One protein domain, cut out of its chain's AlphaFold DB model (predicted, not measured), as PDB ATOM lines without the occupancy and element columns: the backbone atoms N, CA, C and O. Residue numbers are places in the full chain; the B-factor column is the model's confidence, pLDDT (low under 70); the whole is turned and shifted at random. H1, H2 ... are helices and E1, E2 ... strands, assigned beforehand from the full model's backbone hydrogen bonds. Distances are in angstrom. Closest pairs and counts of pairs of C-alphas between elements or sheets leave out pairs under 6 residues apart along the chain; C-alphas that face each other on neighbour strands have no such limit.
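AT A GLANCE: This is residues 16 to 80 of the 87 residues of an uncharacterized protein of Streptomyces viridochromogenes (UniProt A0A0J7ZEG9). A small, strongly twisted sheet of three strands has one helix, H1, over one face, and a long stretch with no named element, residues 16 to 32, loops about near the end of the sheet where E1 begins and E3 ends. The printed part has 65 residues, with one named helix and three named strands in the order E1, H1, E2, E3 along the chain. The sheet runs E1, E3, E2, antiparallel throughout, and the class is mixed, helices and strands. The whole is compact, with a radius of gyration of the C-alphas of 10.9 A and spans of 35 by 26 by 20 A.

IN THESE COORDINATES: Residues 16 to 32 hold no named element. The strand E1, residues 33 to 40, begins at C-alpha 33 at (-37.189, 2.328, 7.018), measures 18.8 A and bends by 69 degrees at residue 36. The helix H1, residues 46 to 57, measures 16.3 A from C-alpha 46 at (-22.062, -8.420, -0.527) to C-alpha 57. The strand E2 is residues 61 to 66, 15.6 A. The strand E3, residues 71 to 77, measures 18.2 A and ends at C-alpha 77 at (-37.084, 0.855, 10.929).

HOW THE PARTS SIT: E3 is the inner strand of the sheet, and E1 and E2 are its edge strands. E1 and E3 are antiparallel at 161 degrees, with N 36 and O 74 at 2.8 A and N 76 and O 34 at 2.9 A, within hydrogen-bond range. E2 and E3 form a hairpin, antiparallel at 139 degrees, with N 64 and O 73 at 2.8 A and N 73 and O 64 at 2.7 A, within hydrogen-bond range. H1 is on the sheet at a height of 7.9 A, in two layers, a helix on one face of a sheet. It lies over E3, with 7 of its 12 C-alphas falling on that strand, and over E1 and E2 only just not, with 2 on each. It runs along the strands, at 21 degrees to E3 on the local plane. The closest C-alphas of H1 and E3 are those of Ala 54 and Val 74, 5.9 A apart. E1, H1 and E2 make a split strand-helix-strand unit, two strands running the same way with E3 between them in the sheet, and its crossover is right-handed. In H1 every O i to N i+4 pair is within hydrogen-bond range.

THE WHOLE: The two C-alphas farthest apart, those of Pro 44 and Pro 80, are 35.3 A apart. The printed part has no cut, and the links E1 to H1, H1 to E2 and E2 to E3 are tight. The mean pLDDT of the printed part is 76.1, and residues 16 to 31 and 79 to 80 are under 70.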
ATOM      1  N   ASP A  16     -32.999   9.547   3.315       43.12
ATOM      2  CA  ASP A  16     -34.182   8.780   3.685       43.12
ATOM      3  C   ASP A  16     -34.640   8.004   2.463       43.12
ATOM      4  O   ASP A  16     -35.233   8.539   1.523       43.12
ATOM      5  N   ALA A  17     -34.300   6.723   2.441       43.16
ATOM      6  CA  ALA A  17     -34.818   5.852   1.423       43.16
ATOM      7  C   ALA A  17     -36.336   5.804   1.601       43.16
ATOM      8  O   ALA A  17     -36.838   5.205   2.547       43.16
ATOM      9  N   GLN A  18     -37.073   6.384   0.653       42.75
ATOM     10  CA  GLN A  18     -38.529   6.233   0.547       42.75
ATOM     11  C   GLN A  18     -38.951   4.788   0.223       42.75
ATOM     12  O   GLN A  18     -40.057   4.528  -0.248       42.75
ATOM     13  N   THR A  19     -38.079   3.812   0.455       48.28
ATOM     14  CA  THR A  19     -38.452   2.413   0.432       48.28
ATOM     15  C   THR A  19     -39.307   2.126   1.651       48.28
ATOM     16  O   THR A  19     -38.813   1.895   2.753       48.28
ATOM     17  N   TYR A  20     -40.619   2.108   1.423       48.34
ATOM     18  CA  TYR A  20     -41.520   1.293   2.215       48.34
ATOM     19  C   TYR A  20     -40.900  -0.097   2.331       48.34
ATOM     20  O   TYR A  20     -40.588  -0.745   1.330       48.34
ATOM     21  N   SER A  21     -40.640  -0.518   3.562       53.62
ATOM     22  CA  SER A  21     -40.091  -1.844   3.789       53.62
ATOM     23  C   SER A  21     -41.125  -2.892   3.425       53.62
ATOM     24  O   SER A  21     -42.323  -2.674   3.609       53.62
ATOM     25  N   ALA A  22     -40.659  -4.043   2.939       53.66
ATOM     26  CA  ALA A  22     -41.532  -5.151   2.593       53.66
ATOM     27  C   ALA A  22     -42.523  -5.436   3.748       53.66
ATOM     28  O   ALA A  22     -42.082  -5.604   4.890       53.66
ATOM     29  N   PRO A  23     -43.839  -5.533   3.479       50.25
ATOM     30  CA  PRO A  23     -44.888  -5.664   4.502       50.25
ATOM     31  C   PRO A  23     -44.813  -6.951   5.343       50.25
ATOM     32  O   PRO A  23     -45.613  -7.142   6.250       50.25
ATOM     33  N   ARG A  24     -43.844  -7.834   5.066       53.72
ATOM     34  CA  ARG A  24     -43.571  -9.070   5.815       53.72
ATOM     35  C   ARG A  24     -42.167  -9.133   6.421       53.72
ATOM     36  O   ARG A  24     -41.787 -10.176   6.940       53.72
ATOM     37  N   CYS A  25     -41.380  -8.059   6.342       62.50
ATOM     38  CA  CYS A  25     -40.107  -8.007   7.052       62.50
ATOM     39  C   CYS A  25     -40.397  -7.986   8.556       62.50
ATOM     40  O   CYS A  25     -41.121  -7.111   9.016       62.50
ATOM     41  N   THR A  26     -39.852  -8.923   9.326       60.53
ATOM     42  CA  THR A  26     -40.043  -8.980  10.784       60.53
ATOM     43  C   THR A  26     -39.462  -7.765  11.500       60.53
ATOM     44  O   THR A  26     -39.999  -7.344  12.518       60.53
ATOM     45  N   THR A  27     -38.403  -7.167  10.951       63.84
ATOM     46  CA  THR A  27     -37.744  -6.000  11.547       63.84
ATOM     47  C   THR A  27     -38.510  -4.714  11.245       63.84
ATOM     48  O   THR A  27     -38.801  -3.905  12.131       63.84
ATOM     49  N   CYS A  28     -38.905  -4.529   9.987       66.44
ATOM     50  CA  CYS A  28     -39.604  -3.318   9.578       66.44
ATOM     51  C   CYS A  28     -41.120  -3.404   9.786       66.44
ATOM     52  O   CYS A  28     -41.744  -2.380  10.028       66.44
ATOM     53  N   GLY A  29     -41.731  -4.585   9.731       65.38
ATOM     54  CA  GLY A  29     -43.167  -4.792   9.959       65.38
ATOM     55  C   GLY A  29     -44.066  -3.987   9.015       65.38
ATOM     56  O   GLY A  29     -45.127  -3.536   9.424       65.38
ATOM     57  N   GLY A  30     -43.604  -3.706   7.789       63.50
ATOM     58  CA  GLY A  30     -44.280  -2.791   6.857       63.50
ATOM     59  C   GLY A  30     -44.139  -1.295   7.176       63.50
ATOM     60  O   GLY A  30     -44.712  -0.470   6.467       63.50
ATOM     61  N   ARG A  31     -43.364  -0.915   8.202       67.38
ATOM     62  CA  ARG A  31     -43.045   0.485   8.524       67.38
ATOM     63  C   ARG A  31     -42.052   1.081   7.521       67.38
ATOM     64  O   ARG A  31     -41.340   0.372   6.799       67.38
ATOM     65  N   ARG A  32     -41.977   2.415   7.506       71.50
ATOM     66  CA  ARG A  32     -40.899   3.136   6.814       71.50
ATOM     67  C   ARG A  32     -39.556   2.713   7.406       71.50
ATOM     68  O   ARG A  32     -39.446   2.480   8.609       71.50
ATOM     69  N   ALA A  33     -38.543   2.592   6.562       75.00
ATOM     70  CA  ALA A  33     -37.189   2.328   7.018       75.00
ATOM     71  C   ALA A  33     -36.204   3.214   6.277       75.00
ATOM     72  O   ALA A  33     -36.347   3.466   5.083       75.00
ATOM     73  N   ARG A  34     -35.178   3.646   7.000       78.38
ATOM     74  CA  ARG A  34     -34.092   4.453   6.468       78.38
ATOM     75  C   ARG A  34     -32.952   3.539   6.046       78.38
ATOM     76  O   ARG A  34     -32.567   2.657   6.811       78.38
ATOM     77  N   ARG A  35     -32.387   3.761   4.855       83.25
ATOM     78  CA  ARG A  35     -31.134   3.109   4.447       83.25
ATOM     79  C   ARG A  35     -29.965   3.748   5.190       83.25
ATOM     80  O   ARG A  35     -29.827   4.967   5.207       83.25
ATOM     81  N   LEU A  36     -29.143   2.908   5.799       84.75
ATOM     82  CA  LEU A  36     -27.929   3.288   6.512       84.75
ATOM     83  C   LEU A  36     -26.686   3.049   5.653       84.75
ATOM     84  O   LEU A  36     -25.755   3.847   5.695       84.75
ATOM     85  N   ASP A  37     -26.678   1.962   4.878       84.44
ATOM     86  CA  ASP A  37     -25.550   1.572   4.031       84.44
ATOM     87  C   ASP A  37     -26.027   0.711   2.849       84.44
ATOM     88  O   ASP A  37     -27.135   0.169   2.876       84.44
ATOM     89  N   THR A  38     -25.211   0.566   1.806       84.75
ATOM     90  CA  THR A  38     -25.545  -0.211   0.601       84.75
ATOM     91  C   THR A  38     -24.338  -0.949   0.034       84.75
ATOM     92  O   THR A  38     -23.268  -0.378  -0.161       84.75
ATOM     93  N   TYR A  39     -24.546  -2.213  -0.327       86.12
ATOM     94  CA  TYR A  39     -23.535  -3.119  -0.855       86.12
ATOM     95  C   TYR A  39     -24.012  -3.682  -2.195       86.12
ATOM     96  O   TYR A  39     -24.962  -4.457  -2.237       86.12
ATOM     97  N   GLY A  40     -23.366  -3.304  -3.301       84.69
ATOM     98  CA  GLY A  40     -23.765  -3.766  -4.639       84.69
ATOM     99  C   GLY A  40     -23.739  -5.293  -4.765       84.69
ATOM    100  O   GLY A  40     -22.772  -5.925  -4.329       84.69
ATOM    101  N   ALA A  41     -24.772  -5.881  -5.376       82.19
ATOM    102  CA  ALA A  41     -24.949  -7.332  -5.480       82.19
ATOM    103  C   ALA A  41     -23.792  -8.025  -6.217       82.19
ATOM    104  O   ALA A  41     -23.407  -9.140  -5.870       82.19
ATOM    105  N   GLY A  42     -23.174  -7.325  -7.173       83.50
ATOM    106  CA  GLY A  42     -21.996  -7.792  -7.906       83.50
ATOM    107  C   GLY A  42     -20.696  -7.854  -7.091       83.50
ATOM    108  O   GLY A  42     -19.669  -8.281  -7.621       83.50
ATOM    109  N   GLN A  43     -20.685  -7.426  -5.822       79.69
ATOM    110  CA  GLN A  43     -19.499  -7.553  -4.978       79.69
ATOM    111  C   GLN A  43     -19.406  -8.950  -4.342       79.69
ATOM    112  O   GLN A  43     -20.393  -9.459  -3.803       79.69
ATOM    113  N   PRO A  44     -18.202  -9.552  -4.277       84.00
ATOM    114  CA  PRO A  44     -18.005 -10.793  -3.543       84.00
ATOM    115  C   PRO A  44     -18.454 -10.642  -2.090       84.00
ATOM    116  O   PRO A  44     -17.985  -9.748  -1.370       84.00
ATOM    117  N   ARG A  45     -19.339 -11.549  -1.663       86.81
ATOM    118  CA  ARG A  45     -19.888 -11.608  -0.301       86.81
ATOM    119  C   ARG A  45     -20.627 -10.326   0.119       86.81
ATOM    120  O   ARG A  45     -20.583  -9.972   1.294       86.81
ATOM    121  N   ALA A  46     -21.285  -9.631  -0.815       83.50
ATOM    122  CA  ALA A  46     -22.062  -8.420  -0.527       83.50
ATOM    123  C   ALA A  46     -23.109  -8.631   0.583       83.50
ATOM    124  O   ALA A  46     -23.136  -7.850   1.529       83.50
ATOM    125  N   ASP A  47     -23.870  -9.733   0.531       86.56
ATOM    126  CA  ASP A  47     -24.825 -10.136   1.581       86.56
ATOM    127  C   ASP A  47     -24.158 -10.227   2.962       86.56
ATOM    128  O   ASP A  47     -24.584  -9.587   3.922       86.56
ATOM    129  N   ALA A  48     -23.058 -10.978   3.060       90.12
ATOM    130  CA  ALA A  48     -22.363 -11.171   4.328       90.12
ATOM    131  C   ALA A  48     -21.765  -9.860   4.863       90.12
ATOM    132  O   ALA A  48     -21.791  -9.620   6.067       90.12
ATOM    133  N   LYS A  49     -21.249  -8.992   3.982       89.62
ATOM    134  CA  LYS A  49     -20.746  -7.664   4.367       89.62
ATOM    135  C   LYS A  49     -21.868  -6.779   4.905       89.62
ATOM    136  O   LYS A  49     -21.694  -6.195   5.971       89.62
ATOM    137  N   ALA A  50     -23.011  -6.746   4.222       87.81
ATOM    138  CA  ALA A  50     -24.184  -6.010   4.674       87.81
ATOM    139  C   ALA A  50     -24.683  -6.528   6.030       87.81
ATOM    140  O   ALA A  50     -24.956  -5.735   6.926       87.81
ATOM    141  N   LYS A  51     -24.708  -7.853   6.237       89.06
ATOM    142  CA  LYS A  51     -25.089  -8.465   7.524       89.06
ATOM    143  C   LYS A  51     -24.138  -8.083   8.649       89.06
ATOM    144  O   LYS A  51     -24.581  -7.701   9.726       89.06
ATOM    145  N   VAL A  52     -22.829  -8.142   8.402       90.38
ATOM    146  CA  VAL A  52     -21.826  -7.708   9.386       90.38
ATOM    147  C   VAL A  52     -21.990  -6.224   9.711       90.38
ATOM    148  O   VAL A  52     -21.876  -5.846  10.874       90.38
ATOM    149  N   ALA A  53     -22.280  -5.384   8.716       88.38
ATOM    150  CA  ALA A  53     -22.539  -3.965   8.929       88.38
ATOM    151  C   ALA A  53     -23.805  -3.727   9.763       88.38
ATOM    152  O   ALA A  53     -23.744  -2.976  10.732       88.38
ATOM    153  N   ALA A  54     -24.908  -4.420   9.467       86.38
ATOM    154  CA  ALA A  54     -26.141  -4.356  10.251       86.38
ATOM    155  C   ALA A  54     -25.912  -4.760  11.719       86.38
ATOM    156  O   ALA A  54     -26.276  -4.020  12.630       86.38
ATOM    157  N   ILE A  55     -25.209  -5.875  11.959       88.75
ATOM    158  CA  ILE A  55     -24.866  -6.336  13.316       88.75
ATOM    159  C   ILE A  55     -24.011  -5.298  14.055       88.75
ATOM    160  O   ILE A  55     -24.254  -5.027  15.228       88.75
ATOM    161  N   ARG A  56     -23.021  -4.698  13.380       89.50
ATOM    162  CA  ARG A  56     -22.150  -3.667  13.970       89.50
ATOM    163  C   ARG A  56     -22.890  -2.375  14.294       89.50
ATOM    164  O   ARG A  56     -22.552  -1.729  15.279       89.50
ATOM    165  N   LEU A  57     -23.859  -1.992  13.464       84.75
ATOM    166  CA  LEU A  57     -24.693  -0.813  13.693       84.75
ATOM    167  C   LEU A  57     -25.652  -1.016  14.873       84.75
ATOM    168  O   LEU A  57     -25.981  -0.046  15.558       84.75
ATOM    169  N   GLY A  58     -26.080  -2.257  15.127       82.88
ATOM    170  CA  GLY A  58     -27.035  -2.573  16.186       82.88
ATOM    171  C   GLY A  58     -28.371  -1.850  15.980       82.88
ATOM    172  O   GLY A  58     -28.767  -1.564  14.852       82.88
ATOM    173  N   ASN A  59     -29.081  -1.544  17.072       79.88
ATOM    174  CA  ASN A  59     -30.269  -0.671  17.070       79.88
ATOM    175  C   ASN A  59     -31.374  -1.070  16.070       79.88
ATOM    176  O   ASN A  59     -32.017  -0.208  15.471       79.88
ATOM    177  N   GLY A  60     -31.583  -2.372  15.857       80.06
ATOM    178  CA  GLY A  60     -32.604  -2.867  14.927       80.06
ATOM    179  C   GLY A  60     -32.280  -2.632  13.448       80.06
ATOM    180  O   GLY A  60     -33.198  -2.557  12.632       80.06
ATOM    181  N   ALA A  61     -30.998  -2.478  13.097       85.19
ATOM    182  CA  ALA A  61     -30.555  -2.513  11.710       85.19
ATOM    183  C   ALA A  61     -30.676  -3.933  11.125       85.19
ATOM    184  O   ALA A  61     -30.342  -4.919  11.782       85.19
ATOM    185  N   ASP A  62     -31.113  -4.022   9.874       87.75
ATOM    186  CA  ASP A  62     -31.321  -5.264   9.127       87.75
ATOM    187  C   ASP A  62     -30.910  -5.086   7.660       87.75
ATOM    188  O   ASP A  62     -30.590  -3.978   7.233       87.75
ATOM    189  N   VAL A  63     -30.889  -6.157   6.872       86.56
ATOM    190  CA  VAL A  63     -30.453  -6.132   5.471       86.56
ATOM    191  C   VAL A  63     -31.600  -6.480   4.537       86.56
ATOM    192  O   VAL A  63     -32.184  -7.556   4.621       86.56
ATOM    193  N   HIS A  64     -31.868  -5.603   3.576       86.44
ATOM    194  CA  HIS A  64     -32.816  -5.828   2.491       86.44
ATOM    195  C   HIS A  64     -32.102  -5.924   1.148       86.44
ATOM    196  O   HIS A  64     -31.189  -5.155   0.864       86.44
ATOM    197  N   PHE A  65     -32.570  -6.814   0.279       83.06
ATOM    198  CA  PHE A  65     -32.147  -6.825  -1.115       83.06
ATOM    199  C   PHE A  65     -33.080  -5.946  -1.958       83.06
ATOM    200  O   PHE A  65     -34.288  -6.180  -1.996       83.06
ATOM    201  N   SER A  66     -32.528  -4.927  -2.620       79.44
ATOM    202  CA  SER A  66     -33.244  -4.076  -3.573       79.44
ATOM    203  C   SER A  66     -33.011  -4.595  -4.987       79.44
ATOM    204  O   SER A  66     -31.903  -4.492  -5.505       79.44
ATOM    205  N   LEU A  67     -34.065  -5.122  -5.618       75.38
ATOM    206  CA  LEU A  67     -34.026  -5.557  -7.020       75.38
ATOM    207  C   LEU A  67     -33.844  -4.380  -7.988       75.38
ATOM    208  O   LEU A  67     -33.180  -4.528  -9.005       75.38
ATOM    209  N   ALA A  68     -34.427  -3.219  -7.675       76.56
ATOM    210  CA  ALA A  68     -34.347  -2.033  -8.528       76.56
ATOM    211  C   ALA A  68     -32.938  -1.422  -8.543       76.56
ATOM    212  O   ALA A  68     -32.490  -0.931  -9.573       76.56
ATOM    213  N   ASP A  69     -32.246  -1.479  -7.402       75.31
ATOM    214  CA  ASP A  69     -30.905  -0.910  -7.229       75.31
ATOM    215  C   ASP A  69     -29.785  -1.964  -7.333       75.31
ATOM    216  O   ASP A  69     -28.617  -1.630  -7.144       75.31
ATOM    217  N   ASP A  70     -30.138  -3.236  -7.546       82.50
ATOM    218  CA  ASP A  70     -29.242  -4.403  -7.526       82.50
ATOM    219  C   ASP A  70     -28.225  -4.370  -6.362       82.50
ATOM    220  O   ASP A  70     -27.001  -4.451  -6.529       82.50
ATOM    221  N   CYS A  71     -28.724  -4.184  -5.135       82.88
ATOM    222  CA  CYS A  71     -27.873  -4.061  -3.952       82.88
ATOM    223  C   CYS A  71     -28.505  -4.602  -2.664       82.88
ATOM    224  O   CYS A  71     -29.722  -4.657  -2.499       82.88
ATOM    225  N   TYR A  72     -27.644  -4.973  -1.716       85.00
ATOM    226  CA  TYR A  72     -27.993  -5.248  -0.328       85.00
ATOM    227  C   TYR A  72     -27.922  -3.945   0.463       85.00
ATOM    228  O   TYR A  72     -26.839  -3.416   0.713       85.00
ATOM    229  N   ALA A  73     -29.072  -3.414   0.845       86.12
ATOM    230  CA  ALA A  73     -29.195  -2.215   1.649       86.12
ATOM    231  C   ALA A  73     -29.332  -2.578   3.130       86.12
ATOM    232  O   ALA A  73     -30.220  -3.338   3.507       86.12
ATOM    233  N   VAL A  74     -28.484  -2.002   3.974       87.25
ATOM    234  CA  VAL A  74     -28.686  -2.018   5.421       87.25
ATOM    235  C   VAL A  74     -29.730  -0.964   5.748       87.25
ATOM    236  O   VAL A  74     -29.572   0.202   5.387       87.25
ATOM    237  N   VAL A  75     -30.804  -1.361   6.411       85.44
ATOM    238  CA  VAL A  75     -31.946  -0.514   6.740       85.44
ATOM    239  C   VAL A  75     -32.230  -0.545   8.230       85.44
ATOM    240  O   VAL A  75     -31.939  -1.524   8.905       85.44
ATOM    241  N   ARG A  76     -32.845   0.513   8.748       84.88
ATOM    242  CA  ARG A  76     -33.384   0.558  10.109       84.88
ATOM    243  C   ARG A  76     -34.819   1.045  10.057       84.88
ATOM    244  O   ARG A  76     -35.097   2.024   9.364       84.88
ATOM    245  N   ALA A  77     -35.716   0.374  10.775       79.31
ATOM    246  CA  ALA A  77     -37.084   0.855  10.929       79.31
ATOM    247  C   ALA A  77     -37.061   2.272  11.521       79.31
ATOM    248  O   ALA A  77     -36.327   2.535  12.472       79.31
ATOM    249  N   VAL A  78     -37.835   3.177  10.929       76.38
ATOM    250  CA  VAL A  78     -38.075   4.507  11.488       76.38
ATOM    251  C   VAL A  78     -39.384   4.404  12.246       76.38
ATOM    252  O   VAL A  78     -40.413   4.046  11.661       76.38
ATOM    253  N   ASP A  79     -39.340   4.648  13.550       67.19
ATOM    254  CA  ASP A  79     -40.567   4.744  14.326       67.19
ATOM    255  C   ASP A  79     -41.331   5.995  13.859       67.19
ATOM    256  O   ASP A  79     -40.698   7.034  13.656       67.19
ATOM    257  N   PRO A  80     -42.658   5.944  13.644       57.88
ATOM    258  CA  PRO A  80     -43.416   7.122  13.218       57.88
ATOM    259  C   PRO A  80     -43.231   8.318  14.168       57.88
ATOM    260  O   PRO A  80     -43.319   9.458  13.725       57.88
TER     261      PRO A  80